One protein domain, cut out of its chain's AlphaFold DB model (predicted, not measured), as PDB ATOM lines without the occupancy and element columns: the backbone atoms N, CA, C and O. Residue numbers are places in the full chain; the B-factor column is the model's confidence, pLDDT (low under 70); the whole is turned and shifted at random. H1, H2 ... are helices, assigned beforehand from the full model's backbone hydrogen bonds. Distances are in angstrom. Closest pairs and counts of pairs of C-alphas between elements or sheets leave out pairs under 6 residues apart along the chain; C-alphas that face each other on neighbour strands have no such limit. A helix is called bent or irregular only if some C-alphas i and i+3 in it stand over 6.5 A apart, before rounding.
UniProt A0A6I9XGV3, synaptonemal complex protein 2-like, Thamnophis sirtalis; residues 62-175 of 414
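AT A GLANCE: This is residues 62 to 175 of the 414 residues of the protein "synaptonemal complex protein 2-like" of Thamnophis sirtalis (UniProt A0A6I9XGV3). Five helices, H3, H4, H7, H6 and H5, stand in a loose ring that is not fully closed between H5 and H3; H1 packs on the outside of H4, and the short H2 lies at one end of the ring. The printed part has 114 residues with seven named helices, H1 to H7 in order, and no named strand; the class is all helix. The whole is compact, with a radius of gyration of the C-alphas of 13.7 A and spans of 40 by 37 by 28 A.

HOW THE PARTS SIT: H1, residues 62 to 78, touches the hub H4, residues 112 to 125, at a shallow tilt of 26 degrees, the same way; the closest C-alphas, of Asn 75 and Ala 121, are 5.6 A apart. H2, residues 83 to 91, only just touches H3, residues 93 to 108, and only at the corner, with 3 pairs of C-alphas within 8 A; the closest are those of Phe 89 and Met 95, 5.7 A. H3 and H4 form a helical hairpin, closest at C-alphas of Ile 106 and Gln 115, 4.9 A. H5, residues 128 to 138, and H6, residues 142 to 150, form another, with Val 135 and Ser 145 closest, C-alphas 5.6 A apart. H3 and H5 are close but not clearly touching. H6 and H7, residues 153 to 170, form a third, H7 touching with residues 159 to 167 alone; the closest C-alphas, of Ile 147 and Phe 163, are 5.7 A apart. H7 touches H4 at a steep tilt of 52 degrees, opposite ways, with C-alphas of Val 116 and Ser 160 closest, 7.0 A. Every O i to N i+4 pair is within hydrogen-bond range in H1, H2, H3, H4 and H6, against 5 of 7 in H5 and 12 of 14 in H7.

IN THESE COORDINATES: H1 begins at C-alpha 62, (170.151, 146.400, 185.977), and is 23.9 A long; H3 is 22.6 A, H4 20.0 A and H7 23.7 A. H7 ends at C-alpha 170, (169.690, 157.208, 156.450), and has a kink of 43 degrees near residue 160. H5 and H7 are irregular: C-alphas 133 and 136 are 7.3 A apart, C-alphas 154 and 157 8.5 A.

THE WHOLE: The C-alphas farthest apart are those of Glu 84 and Asp 173, 40.9 A. The printed part has no cut, and the six links are tight. No printed residue is under 70 in pLDDT.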
ATOM      1  N   GLN A  62     169.029 147.287 185.666       70.31
ATOM      2  CA  GLN A  62     170.151 146.400 185.977       70.31
ATOM      3  C   GLN A  62     170.696 145.729 184.715       70.31
ATOM      4  O   GLN A  62     171.913 145.629 184.572       70.31
ATOM      5  N   LEU A  63     169.821 145.331 183.791       74.88
ATOM      6  CA  LEU A  63     170.213 144.739 182.518       74.88
ATOM      7  C   LEU A  63     170.937 145.742 181.614       74.88
ATOM      8  O   LEU A  63     171.991 145.397 181.096       74.88
ATOM      9  N   ASP A  64     170.454 146.983 181.492       76.56
ATOM     10  CA  ASP A  64     171.136 148.052 180.739       76.56
ATOM     11  C   ASP A  64     172.541 148.319 181.302       76.56
ATOM     12  O   ASP A  64     173.537 148.304 180.574       76.56
ATOM     13  N   LYS A  65     172.651 148.461 182.631       78.25
ATOM     14  CA  LYS A  65     173.946 148.636 183.305       78.25
ATOM     15  C   LYS A  65     174.873 147.442 183.085       78.25
ATOM     16  O   LYS A  65     176.065 147.634 182.840       78.25
ATOM     17  N   ALA A  66     174.348 146.221 183.177       75.88
ATOM     18  CA  ALA A  66     175.119 145.002 182.977       75.88
ATOM     19  C   ALA A  66     175.580 144.842 181.526       75.88
ATOM     20  O   ALA A  66     176.748 144.536 181.309       75.88
ATOM     21  N   LEU A  67     174.714 145.120 180.548       82.69
ATOM     22  CA  LEU A  67     175.042 145.100 179.124       82.69
ATOM     23  C   LEU A  67     176.158 146.098 178.811       82.69
ATOM     24  O   LEU A  67     177.180 145.726 178.241       82.69
ATOM     25  N   LYS A  68     176.021 147.348 179.265       82.75
ATOM     26  CA  LYS A  68     177.051 148.385 179.083       82.75
ATOM     27  C   LYS A  68     178.362 148.034 179.780       82.75
ATOM     28  O   LYS A  68     179.432 148.379 179.284       82.75
ATOM     29  N   LYS A  69     178.311 147.372 180.940       82.50
ATOM     30  CA  LYS A  69     179.515 146.871 181.620       82.50
ATOM     31  C   LYS A  69     180.162 145.736 180.823       82.50
ATOM     32  O   LYS A  69     181.367 145.779 180.615       82.50
ATOM     33  N   ALA A  70     179.374 144.776 180.342       84.06
ATOM     34  CA  ALA A  70     179.854 143.659 179.534       84.06
ATOM     35  C   ALA A  70     180.503 144.139 178.227       84.06
ATOM     36  O   ALA A  70     181.585 143.671 177.892       84.06
ATOM     37  N   LEU A  71     179.906 145.121 177.545       87.81
ATOM     38  CA  LEU A  71     180.479 145.728 176.340       87.81
ATOM     39  C   LEU A  71     181.796 146.457 176.619       87.81
ATOM     40  O   LEU A  71     182.765 146.275 175.888       87.81
ATOM     41  N   ARG A  72     181.882 147.217 177.718       86.75
ATOM     42  CA  ARG A  72     183.149 147.841 178.137       86.75
ATOM     43  C   ARG A  72     184.230 146.805 178.433       86.75
ATOM     44  O   ARG A  72     185.374 146.965 178.011       86.75
ATOM     45  N   THR A  73     183.875 145.726 179.131       84.44
ATOM     46  CA  THR A  73     184.793 144.611 179.385       84.44
ATOM     47  C   THR A  73     185.231 143.954 178.078       84.44
ATOM     48  O   THR A  73     186.424 143.726 177.901       84.44
ATOM     49  N   LEU A  74     184.308 143.722 177.142       87.12
ATOM     50  CA  LEU A  74     184.623 143.202 175.815       87.12
ATOM     51  C   LEU A  74     185.635 144.103 175.097       87.12
ATOM     52  O   LEU A  74     186.692 143.613 174.720       87.12
ATOM     53  N   ASN A  75     185.386 145.409 174.980       91.31
ATOM     54  CA  ASN A  75     186.317 146.330 174.315       91.31
ATOM     55  C   ASN A  75     187.688 146.389 174.995       91.31
ATOM     56  O   ASN A  75     188.708 146.462 174.313       91.31
ATOM     57  N   THR A  76     187.733 146.263 176.322       90.00
ATOM     58  CA  THR A  76     188.996 146.165 177.072       90.00
ATOM     59  C   THR A  76     189.766 144.888 176.723       90.00
ATOM     60  O   THR A  76     190.979 144.933 176.544       90.00
ATOM     61  N   LEU A  77     189.080 143.749 176.592       85.06
ATOM     62  CA  LEU A  77     189.703 142.488 176.179       85.06
ATOM     63  C   LEU A  77     190.177 142.555 174.723       85.06
ATOM     64  O   LEU A  77     191.317 142.204 174.428       85.06
ATOM     65  N   LEU A  78     189.330 143.073 173.832       88.25
ATOM     66  CA  LEU A  78     189.635 143.241 172.413       88.25
ATOM     67  C   LEU A  78     190.807 144.209 172.170       88.25
ATOM     68  O   LEU A  78     191.481 144.110 171.146       88.25
ATOM     69  N   ALA A  79     191.075 145.131 173.100       88.25
ATOM     70  CA  ALA A  79     192.202 146.058 173.018       88.25
ATOM     71  C   ALA A  79     193.566 145.357 172.991       88.25
ATOM     72  O   ALA A  79     194.499 145.885 172.392       88.25
ATOM     73  N   ASN A  80     193.666 144.177 173.603       86.88
ATOM     74  CA  ASN A  80     194.920 143.435 173.728       86.88
ATOM     75  C   ASN A  80     195.126 142.404 172.610       86.88
ATOM     76  O   ASN A  80     196.117 141.682 172.625       86.88
ATOM     77  N   ILE A  81     194.198 142.318 171.653       86.81
ATOM     78  CA  ILE A  81     194.255 141.319 170.587       86.81
ATOM     79  C   ILE A  81     195.324 141.696 169.565       86.81
ATOM     80  O   ILE A  81     195.327 142.795 168.997       86.81
ATOM     81  N   THR A  82     196.213 140.745 169.303       89.75
ATOM     82  CA  THR A  82     197.335 140.867 168.374       89.75
ATOM     83  C   THR A  82     196.876 140.883 166.918       89.75
ATOM     84  O   THR A  82     195.771 140.474 166.559       89.75
ATOM     85  N   ARG A  83     197.753 141.340 166.023       91.00
ATOM     86  CA  ARG A  83     197.475 141.349 164.582       91.00
ATOM     87  C   ARG A  83     197.242 139.936 164.033       91.00
ATOM     88  O   ARG A  83     196.448 139.775 163.110       91.00
ATOM     89  N   GLU A  84     197.935 138.941 164.574       89.88
ATOM     90  CA  GLU A  84     197.858 137.529 164.194       89.88
ATOM     91  C   GLU A  84     196.507 136.933 164.588       89.88
ATOM     92  O   GLU A  84     195.838 136.343 163.743       89.88
ATOM     93  N   GLU A  85     196.042 137.185 165.812       87.25
ATOM     94  CA  GLU A  85     194.713 136.762 166.271       87.25
ATOM     95  C   GLU A  85     193.589 137.404 165.445       87.25
ATOM     96  O   GLU A  85     192.635 136.727 165.070       87.25
ATOM     97  N   LYS A  86     193.728 138.678 165.050       88.69
ATOM     98  CA  LYS A  86     192.754 139.333 164.151       88.69
ATOM     99  C   LYS A  86     192.682 138.685 162.765       88.69
ATOM    100  O   LYS A  86     191.633 138.744 162.130       88.69
ATOM    101  N   LYS A  87     193.774 138.086 162.268       90.19
ATOM    102  CA  LYS A  87     193.742 137.301 161.017       90.19
ATOM    103  C   LYS A  87     192.953 136.011 161.228       90.19
ATOM    104  O   LYS A  87     192.081 135.719 160.426       90.19
ATOM    105  N   VAL A  88     193.184 135.316 162.347       87.56
ATOM    106  CA  VAL A  88     192.421 134.111 162.718       87.56
ATOM    107  C   VAL A  88     190.924 134.415 162.830       87.56
ATOM    108  O   VAL A  88     190.104 133.637 162.356       87.56
ATOM    109  N   PHE A  89     190.551 135.565 163.398       85.25
ATOM    110  CA  PHE A  89     189.147 135.982 163.465       85.25
ATOM    111  C   PHE A  89     188.528 136.216 162.091       85.25
ATOM    112  O   PHE A  89     187.376 135.851 161.883       85.25
ATOM    113  N   ALA A  90     189.273 136.814 161.161       84.62
ATOM    114  CA  ALA A  90     188.780 137.057 159.810       84.62
ATOM    115  C   ALA A  90     188.511 135.755 159.037       84.62
ATOM    116  O   ALA A  90     187.612 135.727 158.203       84.62
ATOM    117  N   ASP A  91     189.247 134.686 159.348       85.38
ATOM    118  CA  ASP A  91     189.087 133.375 158.715       85.38
ATOM    119  C   ASP A  91     188.049 132.477 159.434       85.38
ATOM    120  O   ASP A  91     187.694 131.415 158.924       85.38
ATOM    121  N   SER A  92     187.536 132.885 160.606       87.12
ATOM    122  CA  SER A  92     186.513 132.145 161.365       87.12
ATOM    123  C   SER A  92     185.098 132.524 160.925       87.12
ATOM    124  O   SER A  92     184.696 133.691 160.965       87.12
ATOM    125  N   GLU A  93     184.300 131.513 160.572       87.56
ATOM    126  CA  GLU A  93     182.889 131.687 160.217       87.56
ATOM    127  C   GLU A  93     182.073 132.221 161.403       87.56
ATOM    128  O   GLU A  93     181.261 133.134 161.241       87.56
ATOM    129  N   GLU A  94     182.331 131.720 162.608       83.19
ATOM    130  CA  GLU A  94     181.646 132.131 163.833       83.19
ATOM    131  C   GLU A  94     181.893 133.608 164.140       83.19
ATOM    132  O   GLU A  94     180.957 134.346 164.455       83.19
ATOM    133  N   MET A  95     183.140 134.063 164.000       83.56
ATOM    134  CA  MET A  95     183.484 135.472 164.180       83.56
ATOM    135  C   MET A  95     182.858 136.337 163.087       83.56
ATOM    136  O   MET A  95     182.324 137.405 163.383       83.56
ATOM    137  N   CYS A  96     182.833 135.871 161.837       84.62
ATOM    138  CA  CYS A  96     182.137 136.564 160.753       84.62
ATOM    139  C   CYS A  96     180.636 136.724 161.025       84.62
ATOM    140  O   CYS A  96     180.073 137.796 160.777       84.62
ATOM    141  N   LEU A  97     179.980 135.689 161.555       85.31
ATOM    142  CA  LEU A  97     178.579 135.752 161.971       85.31
ATOM    143  C   LEU A  97     178.388 136.721 163.142       85.31
ATOM    144  O   LEU A  97     177.497 137.565 163.083       85.31
ATOM    145  N   LEU A  98     179.257 136.671 164.154       85.75
ATOM    146  CA  LEU A  98     179.217 137.596 165.289       85.75
ATOM    147  C   LEU A  98     179.339 139.059 164.842       85.75
ATOM    148  O   LEU A  98     178.580 139.913 165.295       85.75
ATOM    149  N   MET A  99     180.243 139.355 163.907       86.69
ATOM    150  CA  MET A  99     180.424 140.707 163.367       86.69
ATOM    151  C   MET A  99     179.192 141.188 162.594       86.69
ATOM    152  O   MET A  99     178.789 142.343 162.731       86.69
ATOM    153  N   LYS A 100     178.535 140.300 161.837       89.06
ATOM    154  CA  LYS A 100     177.243 140.614 161.204       89.06
ATOM    155  C   LYS A 100     176.168 140.924 162.247       89.06
ATOM    156  O   LYS A 100     175.401 141.864 162.055       89.06
ATOM    157  N   GLU A 101     176.124 140.188 163.356       89.94
ATOM    158  CA  GLU A 101     175.196 140.480 164.456       89.94
ATOM    159  C   GLU A 101     175.514 141.810 165.153       89.94
ATOM    160  O   GLU A 101     174.590 142.555 165.484       89.94
ATOM    161  N   PHE A 102     176.788 142.187 165.300       92.69
ATOM    162  CA  PHE A 102     177.167 143.515 165.803       92.69
ATOM    163  C   PHE A 102     176.669 144.622 164.876       92.69
ATOM    164  O   PHE A 102     176.055 145.577 165.341       92.69
ATOM    165  N   VAL A 103     176.855 144.478 163.563       94.94
ATOM    166  CA  VAL A 103     176.370 145.440 162.559       94.94
ATOM    167  C   VAL A 103     174.850 145.587 162.585       94.94
ATOM    168  O   VAL A 103     174.338 146.707 162.519       94.94
ATOM    169  N   LYS A 104     174.111 144.478 162.696       94.69
ATOM    170  CA  LYS A 104     172.651 144.521 162.870       94.69
ATOM    171  C   LYS A 104     172.282 145.230 164.168       94.69
ATOM    172  O   LYS A 104     171.448 146.128 164.167       94.69
ATOM    173  N   THR A 105     172.964 144.893 165.262       94.25
ATOM    174  CA  THR A 105     172.730 145.504 166.574       94.25
ATOM    175  C   THR A 105     172.998 147.007 166.548       94.25
ATOM    176  O   THR A 105     172.189 147.761 167.077       94.25
ATOM    177  N   ILE A 106     174.053 147.476 165.872       96.62
ATOM    178  CA  ILE A 106     174.318 148.911 165.684       96.62
ATOM    179  C   ILE A 106     173.106 149.595 165.042       96.62
ATOM    180  O   ILE A 106     172.678 150.640 165.516       96.62
ATOM    181  N   GLN A 107     172.499 149.006 164.011       96.19
ATOM    182  CA  GLN A 107     171.338 149.599 163.334       96.19
ATOM    183  C   GLN A 107     170.063 149.590 164.196       96.19
ATOM    184  O   GLN A 107     169.202 150.455 164.028       96.19
ATOM    185  N   ASP A 108     169.948 148.650 165.138       94.88
ATOM    186  CA  ASP A 108     168.695 148.359 165.835       94.88
ATOM    187  C   ASP A 108     168.650 148.684 167.330       94.88
ATOM    188  O   ASP A 108     167.548 148.737 167.888       94.88
ATOM    189  N   VAL A 109     169.787 148.894 167.993       94.94
ATOM    190  CA  VAL A 109     169.849 148.970 169.463       94.94
ATOM    191  C   VAL A 109     169.156 150.200 170.038       94.94
ATOM    192  O   VAL A 109     168.577 150.140 171.118       94.94
ATOM    193  N   GLY A 110     169.162 151.315 169.307       96.62
ATOM    194  CA  GLY A 110     168.452 152.517 169.731       96.62
ATOM    195  C   GLY A 110     169.045 153.228 170.952       96.62
ATOM    196  O   GLY A 110     168.316 153.977 171.599       96.62
ATOM    197  N   ASP A 111     170.321 152.990 171.270       96.75
ATOM    198  CA  ASP A 111     171.123 153.697 172.276       96.75
ATOM    199  C   ASP A 111     172.494 154.050 171.675       96.75
ATOM    200  O   ASP A 111     173.202 153.169 171.179       96.75
ATOM    201  N   TYR A 112     172.840 155.338 171.679       97.38
ATOM    202  CA  TYR A 112     174.042 155.855 171.030       97.38
ATOM    203  C   TYR A 112     175.341 155.339 171.669       97.38
ATOM    204  O   TYR A 112     176.246 154.920 170.948       97.38
ATOM    205  N   ASP A 113     175.428 155.288 173.003       94.44
ATOM    206  CA  ASP A 113     176.620 154.771 173.692       94.44
ATOM    207  C   ASP A 113     176.853 153.300 173.323       94.44
ATOM    208  O   ASP A 113     177.987 152.863 173.115       94.44
ATOM    209  N   ILE A 114     175.769 152.525 173.205       94.94
ATOM    210  CA  ILE A 114     175.858 151.127 172.782       94.94
ATOM    211  C   ILE A 114     176.268 151.021 171.302       94.94
ATOM    212  O   ILE A 114     177.083 150.158 170.972       94.94
ATOM    213  N   GLN A 115     175.769 151.896 170.418       97.44
ATOM    214  CA  GLN A 115     176.230 151.948 169.024       97.44
ATOM    215  C   GLN A 115     177.742 152.179 168.940       97.44
ATOM    216  O   GLN A 115     178.426 151.415 168.257       97.44
ATOM    217  N   VAL A 116     178.267 153.181 169.654       96.19
ATOM    218  CA  VAL A 116     179.709 153.475 169.689       96.19
ATOM    219  C   VAL A 116     180.494 152.261 170.169       96.19
ATOM    220  O   VAL A 116     181.436 151.846 169.499       96.19
ATOM    221  N   ALA A 117     180.067 151.629 171.266       95.56
ATOM    222  CA  ALA A 117     180.758 150.471 171.823       95.56
ATOM    223  C   ALA A 117     180.833 149.285 170.842       95.56
ATOM    224  O   ALA A 117     181.864 148.617 170.771       95.56
ATOM    225  N   PHE A 118     179.776 149.021 170.063       96.31
ATOM    226  CA  PHE A 118     179.806 147.971 169.039       96.31
ATOM    227  C   PHE A 118     180.654 148.347 167.819       96.31
ATOM    228  O   PHE A 118     181.347 147.484 167.279       96.31
ATOM    229  N   VAL A 119     180.637 149.614 167.388       97.06
ATOM    230  CA  VAL A 119     181.541 150.090 166.328       97.06
ATOM    231  C   VAL A 119     182.994 149.934 166.781       97.06
ATOM    232  O   VAL A 119     183.816 149.400 166.041       97.06
ATOM    233  N   GLU A 120     183.302 150.307 168.019       96.19
ATOM    234  CA  GLU A 120     184.628 150.144 168.615       96.19
ATOM    235  C   GLU A 120     185.040 148.666 168.648       96.19
ATOM    236  O   GLU A 120     186.146 148.323 168.225       96.19
ATOM    237  N   ALA A 121     184.135 147.773 169.061       94.38
ATOM    238  CA  ALA A 121     184.384 146.335 169.080       94.38
ATOM    239  C   ALA A 121     184.751 145.804 167.685       94.38
ATOM    240  O   ALA A 121     185.752 145.100 167.540       94.38
ATOM    241  N   LEU A 122     184.008 146.199 166.641       94.00
ATOM    242  CA  LEU A 122     184.320 145.838 165.252       94.00
ATOM    243  C   LEU A 122     185.724 146.310 164.841       94.00
ATOM    244  O   LEU A 122     186.479 145.558 164.220       94.00
ATOM    245  N   PHE A 123     186.102 147.536 165.206       94.38
ATOM    246  CA  PHE A 123     187.416 148.098 164.874       94.38
ATOM    247  C   PHE A 123     188.553 147.418 165.637       94.38
ATOM    248  O   PHE A 123     189.623 147.185 165.068       94.38
ATOM    249  N   ARG A 124     188.324 147.024 166.893       92.50
ATOM    250  CA  ARG A 124     189.305 146.277 167.685       92.50
ATOM    251  C   ARG A 124     189.467 144.839 167.192       92.50
ATOM    252  O   ARG A 124     190.596 144.354 167.169       92.50
ATOM    253  N   MET A 125     188.394 144.192 166.734       87.69
ATOM    254  CA  MET A 125     188.408 142.803 166.249       87.69
ATOM    255  C   MET A 125     189.053 142.619 164.873       87.69
ATOM    256  O   MET A 125     189.514 141.521 164.568       87.69
ATOM    257  N   MET A 126     189.102 143.656 164.033       86.62
ATOM    258  CA  MET A 126     189.477 143.497 162.626       86.62
ATOM    259  C   MET A 126     190.571 144.439 162.164       86.62
ATOM    260  O   MET A 126     190.598 145.621 162.498       86.62
ATOM    261  N   LEU A 127     191.420 143.929 161.272       90.44
ATOM    262  CA  LEU A 127     192.329 144.767 160.497       90.44
ATOM    263  C   LEU A 127     191.558 145.568 159.449       90.44
ATOM    264  O   LEU A 127     190.616 145.058 158.841       90.44
ATOM    265  N   LYS A 128     192.039 146.781 159.162       92.00
ATOM    266  CA  LYS A 128     191.465 147.675 158.147       92.00
ATOM    267  C   LYS A 128     191.178 146.976 156.811       92.00
ATOM    268  O   LYS A 128     190.089 147.142 156.282       92.00
ATOM    269  N   LYS A 129     192.100 146.140 156.314       91.06
ATOM    270  CA  LYS A 129     191.910 145.405 155.047       91.06
ATOM    271  C   LYS A 129     190.621 144.566 155.022       91.06
ATOM    272  O   LYS A 129     189.890 144.610 154.045       91.06
ATOM    273  N   TYR A 130     190.304 143.882 156.122       89.12
ATOM    274  CA  TYR A 130     189.125 143.023 156.219       89.12
ATOM    275  C   TYR A 130     187.848 143.849 156.396       89.12
ATOM    276  O   TYR A 130     186.801 143.491 155.865       89.12
ATOM    277  N   ARG A 131     187.937 144.994 157.090       91.44
ATOM    278  CA  ARG A 131     186.831 145.962 157.158       91.44
ATOM    279  C   ARG A 131     186.486 146.484 155.762       91.44
ATOM    280  O   ARG A 131     185.314 146.506 155.402       91.44
ATOM    281  N   ASP A 132     187.498 146.843 154.974       91.00
ATOM    282  CA  ASP A 132     187.332 147.351 153.609       91.00
ATOM    283  C   ASP A 132     186.695 146.303 152.673       91.00
ATOM    284  O   ASP A 132     185.864 146.662 151.837       91.00
ATOM    285  N   GLU A 133     187.030 145.020 152.845       90.06
ATOM    286  CA  GLU A 133     186.452 143.894 152.093       90.06
ATOM    287  C   GLU A 133     184.996 143.593 152.499       90.06
ATOM    288  O   GLU A 133     184.144 143.360 151.641       90.06
ATOM    289  N   MET A 134     184.684 143.621 153.800       88.94
ATOM    290  CA  MET A 134     183.376 143.189 154.313       88.94
ATOM    291  C   MET A 134     182.304 144.278 154.343       88.94
ATOM    292  O   MET A 134     181.117 143.944 154.380       88.94
ATOM    293  N   VAL A 135     182.672 145.562 154.306       92.94
ATOM    294  CA  VAL A 135     181.744 146.685 154.538       92.94
ATOM    295  C   VAL A 135     180.498 146.665 153.641       92.94
ATOM    296  O   VAL A 135     179.412 147.044 154.077       92.94
ATOM    297  N   HIS A 136     180.624 146.179 152.405       91.69
ATOM    298  CA  HIS A 136     179.515 146.091 151.449       91.69
ATOM    299  C   HIS A 136     178.541 144.943 151.745       91.69
ATOM    300  O   HIS A 136     177.410 144.965 151.276       91.69
ATOM    301  N   SER A 137     178.961 143.951 152.535       91.00
ATOM    302  CA  SER A 137     178.076 142.902 153.058       91.00
ATOM    303  C   SER A 137     177.342 143.323 154.337       91.00
ATOM    304  O   SER A 137     176.379 142.676 154.738       91.00
ATOM    305  N   TRP A 138     177.811 144.391 154.989       93.62
ATOM    306  CA  TRP A 138     177.268 144.915 156.243       93.62
ATOM    307  C   TRP A 138     176.271 146.042 156.028       93.62
ATOM    308  O   TRP A 138     175.249 146.098 156.711       93.62
ATOM    309  N   PHE A 139     176.565 146.930 155.079       94.69
ATOM    310  CA  PHE A 139     175.726 148.071 154.751       94.69
ATOM    311  C   PHE A 139     175.368 148.021 153.270       94.69
ATOM    312  O   PHE A 139     176.243 148.110 152.412       94.69
ATOM    313  N   GLU A 140     174.071 147.913 152.983       91.94
ATOM    314  CA  GLU A 140     173.539 147.978 151.614       91.94
ATOM    315  C   GLU A 140     173.766 149.367 150.990       91.94
ATOM    316  O   GLU A 140     173.954 149.517 149.782       91.94
ATOM    317  N   ASP A 141     173.777 150.397 151.833       95.44
ATOM    318  CA  ASP A 141     173.974 151.781 151.441       95.44
ATOM    319  C   ASP A 141     175.455 152.094 151.189       95.44
ATOM    320  O   ASP A 141     176.265 152.187 152.115       95.44
ATOM    321  N   GLN A 142     175.804 152.324 149.921       95.12
ATOM    322  CA  GLN A 142     177.180 152.598 149.497       95.12
ATOM    323  C   GLN A 142     177.790 153.846 150.148       95.12
ATOM    324  O   GLN A 142     179.007 153.900 150.344       95.12
ATOM    325  N   TYR A 143     176.976 154.854 150.471       96.69
ATOM    326  CA  TYR A 143     177.459 156.064 151.127       96.69
ATOM    327  C   TYR A 143     177.811 155.780 152.590       96.69
ATOM    328  O   TYR A 143     178.875 156.187 153.052       96.69
ATOM    329  N   ILE A 144     176.986 154.996 153.286       97.25
ATOM    330  CA  ILE A 144     177.301 154.511 154.636       97.25
ATOM    331  C   ILE A 144     178.546 153.623 154.619       97.25
ATOM    332  O   ILE A 144     179.438 153.825 155.444       97.25
ATOM    333  N   SER A 145     178.669 152.707 153.648       96.69
ATOM    334  CA  SER A 145     179.889 151.904 153.492       96.69
ATOM    335  C   SER A 145     181.127 152.783 153.314       96.69
ATOM    336  O   SER A 145     182.184 152.491 153.870       96.69
ATOM    337  N   LYS A 146     181.014 153.862 152.529       96.25
ATOM    338  CA  LYS A 146     182.111 154.806 152.309       96.25
ATOM    339  C   LYS A 146     182.528 155.478 153.617       96.25
ATOM    340  O   LYS A 146     183.704 155.396 153.950       96.25
ATOM    341  N   ILE A 147     181.590 156.075 154.356       95.94
ATOM    342  CA  ILE A 147     181.910 156.774 155.612       95.94
ATOM    343  C   ILE A 147     182.489 155.803 156.646       95.94
ATOM    344  O   ILE A 147     183.457 156.134 157.319       95.94
ATOM    345  N   PHE A 148     181.956 154.581 156.744       96.75
ATOM    346  CA  PHE A 148     182.483 153.573 157.666       96.75
ATOM    347  C   PHE A 148     183.965 153.256 157.407       96.75
ATOM    348  O   PHE A 148     184.743 153.119 158.347       96.75
ATOM    349  N   ARG A 149     184.381 153.165 156.134       94.75
ATOM    350  CA  ARG A 149     185.794 152.949 155.765       94.75
ATOM    351  C   ARG A 149     186.695 154.148 156.048       94.75
ATOM    352  O   ARG A 149     187.908 153.978 156.144       94.75
ATOM    353  N   GLU A 150     186.123 155.344 156.104       94.38
ATOM    354  CA  GLU A 150     186.861 156.584 156.349       94.38
ATOM    355  C   GLU A 150     187.196 156.780 157.831       94.38
ATOM    356  O   GLU A 150     188.077 157.583 158.122       94.38
ATOM    357  N   ILE A 151     186.576 156.015 158.741       95.19
ATOM    358  CA  ILE A 151     186.911 156.035 160.169       95.19
ATOM    359  C   ILE A 151     188.365 155.610 160.372       95.19
ATOM    360  O   ILE A 151     188.763 154.489 160.024       95.19
ATOM    361  N   LYS A 152     189.147 156.493 160.991       91.75
ATOM    362  CA  LYS A 152     190.539 156.221 161.352       91.75
ATOM    363  C   LYS A 152     190.661 155.842 162.817       91.75
ATOM    364  O   LYS A 152     190.008 156.428 163.670       91.75
ATOM    365  N   ASP A 153     191.571 154.919 163.115       89.38
ATOM    366  CA  ASP A 153     191.830 154.491 164.493       89.38
ATOM    367  C   ASP A 153     192.328 155.670 165.373       89.38
ATOM    368  O   ASP A 153     192.002 155.732 166.554       89.38
ATOM    369  N   GLU A 154     193.063 156.633 164.797       90.12
ATOM    370  CA  GLU A 154     193.572 157.841 165.483       90.12
ATOM    371  C   GLU A 154     192.504 158.916 165.755       90.12
ATOM    372  O   GLU A 154     192.640 159.680 166.705       90.12
ATOM    373  N   ASP A 155     191.437 158.946 164.950       91.12
ATOM    374  CA  ASP A 155     190.346 159.933 165.005       91.12
ATOM    375  C   ASP A 155     188.998 159.282 165.360       91.12
ATOM    376  O   ASP A 155     187.929 159.861 165.127       91.12
ATOM    377  N   PHE A 156     189.052 158.066 165.917       92.00
ATOM    378  CA  PHE A 156     187.915 157.158 166.039       92.00
ATOM    379  C   PHE A 156     186.692 157.818 166.676       92.00
ATOM    380  O   PHE A 156     185.587 157.679 166.159       92.00
ATOM    381  N   GLU A 157     186.874 158.576 167.757       89.75
ATOM    382  CA  GLU A 157     185.778 159.247 168.470       89.75
ATOM    383  C   GLU A 157     184.989 160.197 167.555       89.75
ATOM    384  O   GLU A 157     183.757 160.178 167.509       89.75
ATOM    385  N   THR A 158     185.692 161.007 166.761       92.19
ATOM    386  CA  THR A 158     185.051 162.001 165.890       92.19
ATOM    387  C   THR A 158     184.521 161.395 164.595       92.19
ATOM    388  O   THR A 158     183.419 161.741 164.159       92.19
ATOM    389  N   ASP A 159     185.242 160.441 164.010       95.06
ATOM    390  CA  ASP A 159     184.814 159.786 162.778       95.06
ATOM    391  C   ASP A 159     183.649 158.815 163.022       95.06
ATOM    392  O   ASP A 159     182.710 158.759 162.224       95.06
ATOM    393  N   SER A 160     183.647 158.093 164.148       95.69
ATOM    394  CA  SER A 160     182.533 157.217 164.529       95.69
ATOM    395  C   SER A 160     181.254 158.017 164.782       95.69
ATOM    396  O   SER A 160     180.187 157.605 164.326       95.69
ATOM    397  N   ARG A 161     181.348 159.211 165.389       96.12
ATOM    398  CA  ARG A 161     180.220 160.147 165.505       96.12
ATOM    399  C   ARG A 161     179.666 160.545 164.139       96.12
ATOM    400  O   ARG A 161     178.452 160.501 163.936       96.12
ATOM    401  N   LYS A 162     180.533 160.899 163.185       96.00
ATOM    402  CA  LYS A 162     180.114 161.235 161.813       96.00
ATOM    403  C   LYS A 162     179.418 160.057 161.144       96.00
ATOM    404  O   LYS A 162     178.329 160.223 160.593       96.00
ATOM    405  N   PHE A 163     180.007 158.868 161.235       97.69
ATOM    406  CA  PHE A 163     179.423 157.636 160.720       97.69
ATOM    407  C   PHE A 163     178.040 157.355 161.318       97.69
ATOM    408  O   PHE A 163     177.081 157.190 160.566       97.69
ATOM    409  N   LEU A 164     177.913 157.346 162.647       98.12
ATOM    410  CA  LEU A 164     176.668 157.002 163.333       98.12
ATOM    411  C   LEU A 164     175.560 158.023 163.075       98.12
ATOM    412  O   LEU A 164     174.418 157.626 162.854       98.12
ATOM    413  N   ASN A 165     175.878 159.320 163.024       97.62
ATOM    414  CA  ASN A 165     174.894 160.342 162.665       97.62
ATOM    415  C   ASN A 165     174.350 160.111 161.243       97.62
ATOM    416  O   ASN A 165     173.133 160.095 161.054       97.62
ATOM    417  N   ASN A 166     175.230 159.855 160.264       97.75
ATOM    418  CA  ASN A 166     174.825 159.575 158.879       97.75
ATOM    419  C   ASN A 166     174.046 158.254 158.762       97.75
ATOM    420  O   ASN A 166     173.043 158.195 158.050       97.75
ATOM    421  N   LEU A 167     174.487 157.200 159.461       98.25
ATOM    422  CA  LEU A 167     173.795 155.912 159.508       98.25
ATOM    423  C   LEU A 167     172.376 156.098 160.039       98.25
ATOM    424  O   LEU A 167     171.413 155.719 159.376       98.25
ATOM    425  N   ASN A 168     172.248 156.713 161.213       98.06
ATOM    426  CA  ASN A 168     170.964 156.923 161.861       98.06
ATOM    427  C   ASN A 168     170.038 157.761 160.976       98.06
ATOM    428  O   ASN A 168     168.882 157.388 160.801       98.06
ATOM    429  N   GLU A 169     170.528 158.844 160.368       96.81
ATOM    430  CA  GLU A 169     169.746 159.663 159.433       96.81
ATOM    431  C   GLU A 169     169.215 158.850 158.242       96.81
ATOM    432  O   GLU A 169     168.022 158.915 157.933       96.81
ATOM    433  N   ARG A 170     170.062 158.022 157.619       97.12
ATOM    434  CA  ARG A 170     169.690 157.208 156.450       97.12
ATOM    435  C   ARG A 170     168.795 156.012 156.767       97.12
ATOM    436  O   ARG A 170     168.122 155.521 155.864       97.12
ATOM    437  N   LEU A 171     168.699 155.588 158.029       96.06
ATOM    438  CA  LEU A 171     167.685 154.615 158.463       96.06
ATOM    439  C   LEU A 171     166.248 155.169 158.367       96.06
ATOM    440  O   LEU A 171     165.290 154.392 158.429       96.06
ATOM    441  N   GLY A 172     166.073 156.489 158.212       94.25
ATOM    442  CA  GLY A 172     164.769 157.120 158.009       94.25
ATOM    443  C   GLY A 172     163.794 156.807 159.146       94.25
ATOM    444  O   GLY A 172     164.105 157.003 160.321       94.25
ATOM    445  N   ASP A 173     162.619 156.272 158.819       93.56
ATOM    446  CA  ASP A 173     161.588 155.938 159.813       93.56
ATOM    447  C   ASP A 173     161.985 154.785 160.749       93.56
ATOM    448  O   ASP A 173     161.486 154.698 161.875       93.56
ATOM    449  N   LYS A 174     162.914 153.918 160.317       94.88
ATOM    450  CA  LYS A 174     163.453 152.825 161.145       94.88
ATOM    451  C   LYS A 174     164.446 153.323 162.194       94.88
ATOM    452  O   LYS A 174     164.795 152.569 163.098       94.88
ATOM    453  N   ARG A 175     164.894 154.579 162.096       95.94
ATOM    454  CA  ARG A 175     165.840 155.194 163.030       95.94
ATOM    455  C   ARG A 175     165.325 155.127 164.469       95.94
ATOM    456  O   ARG A 175     164.198 155.533 164.775       95.94
TER     457      ARG A 175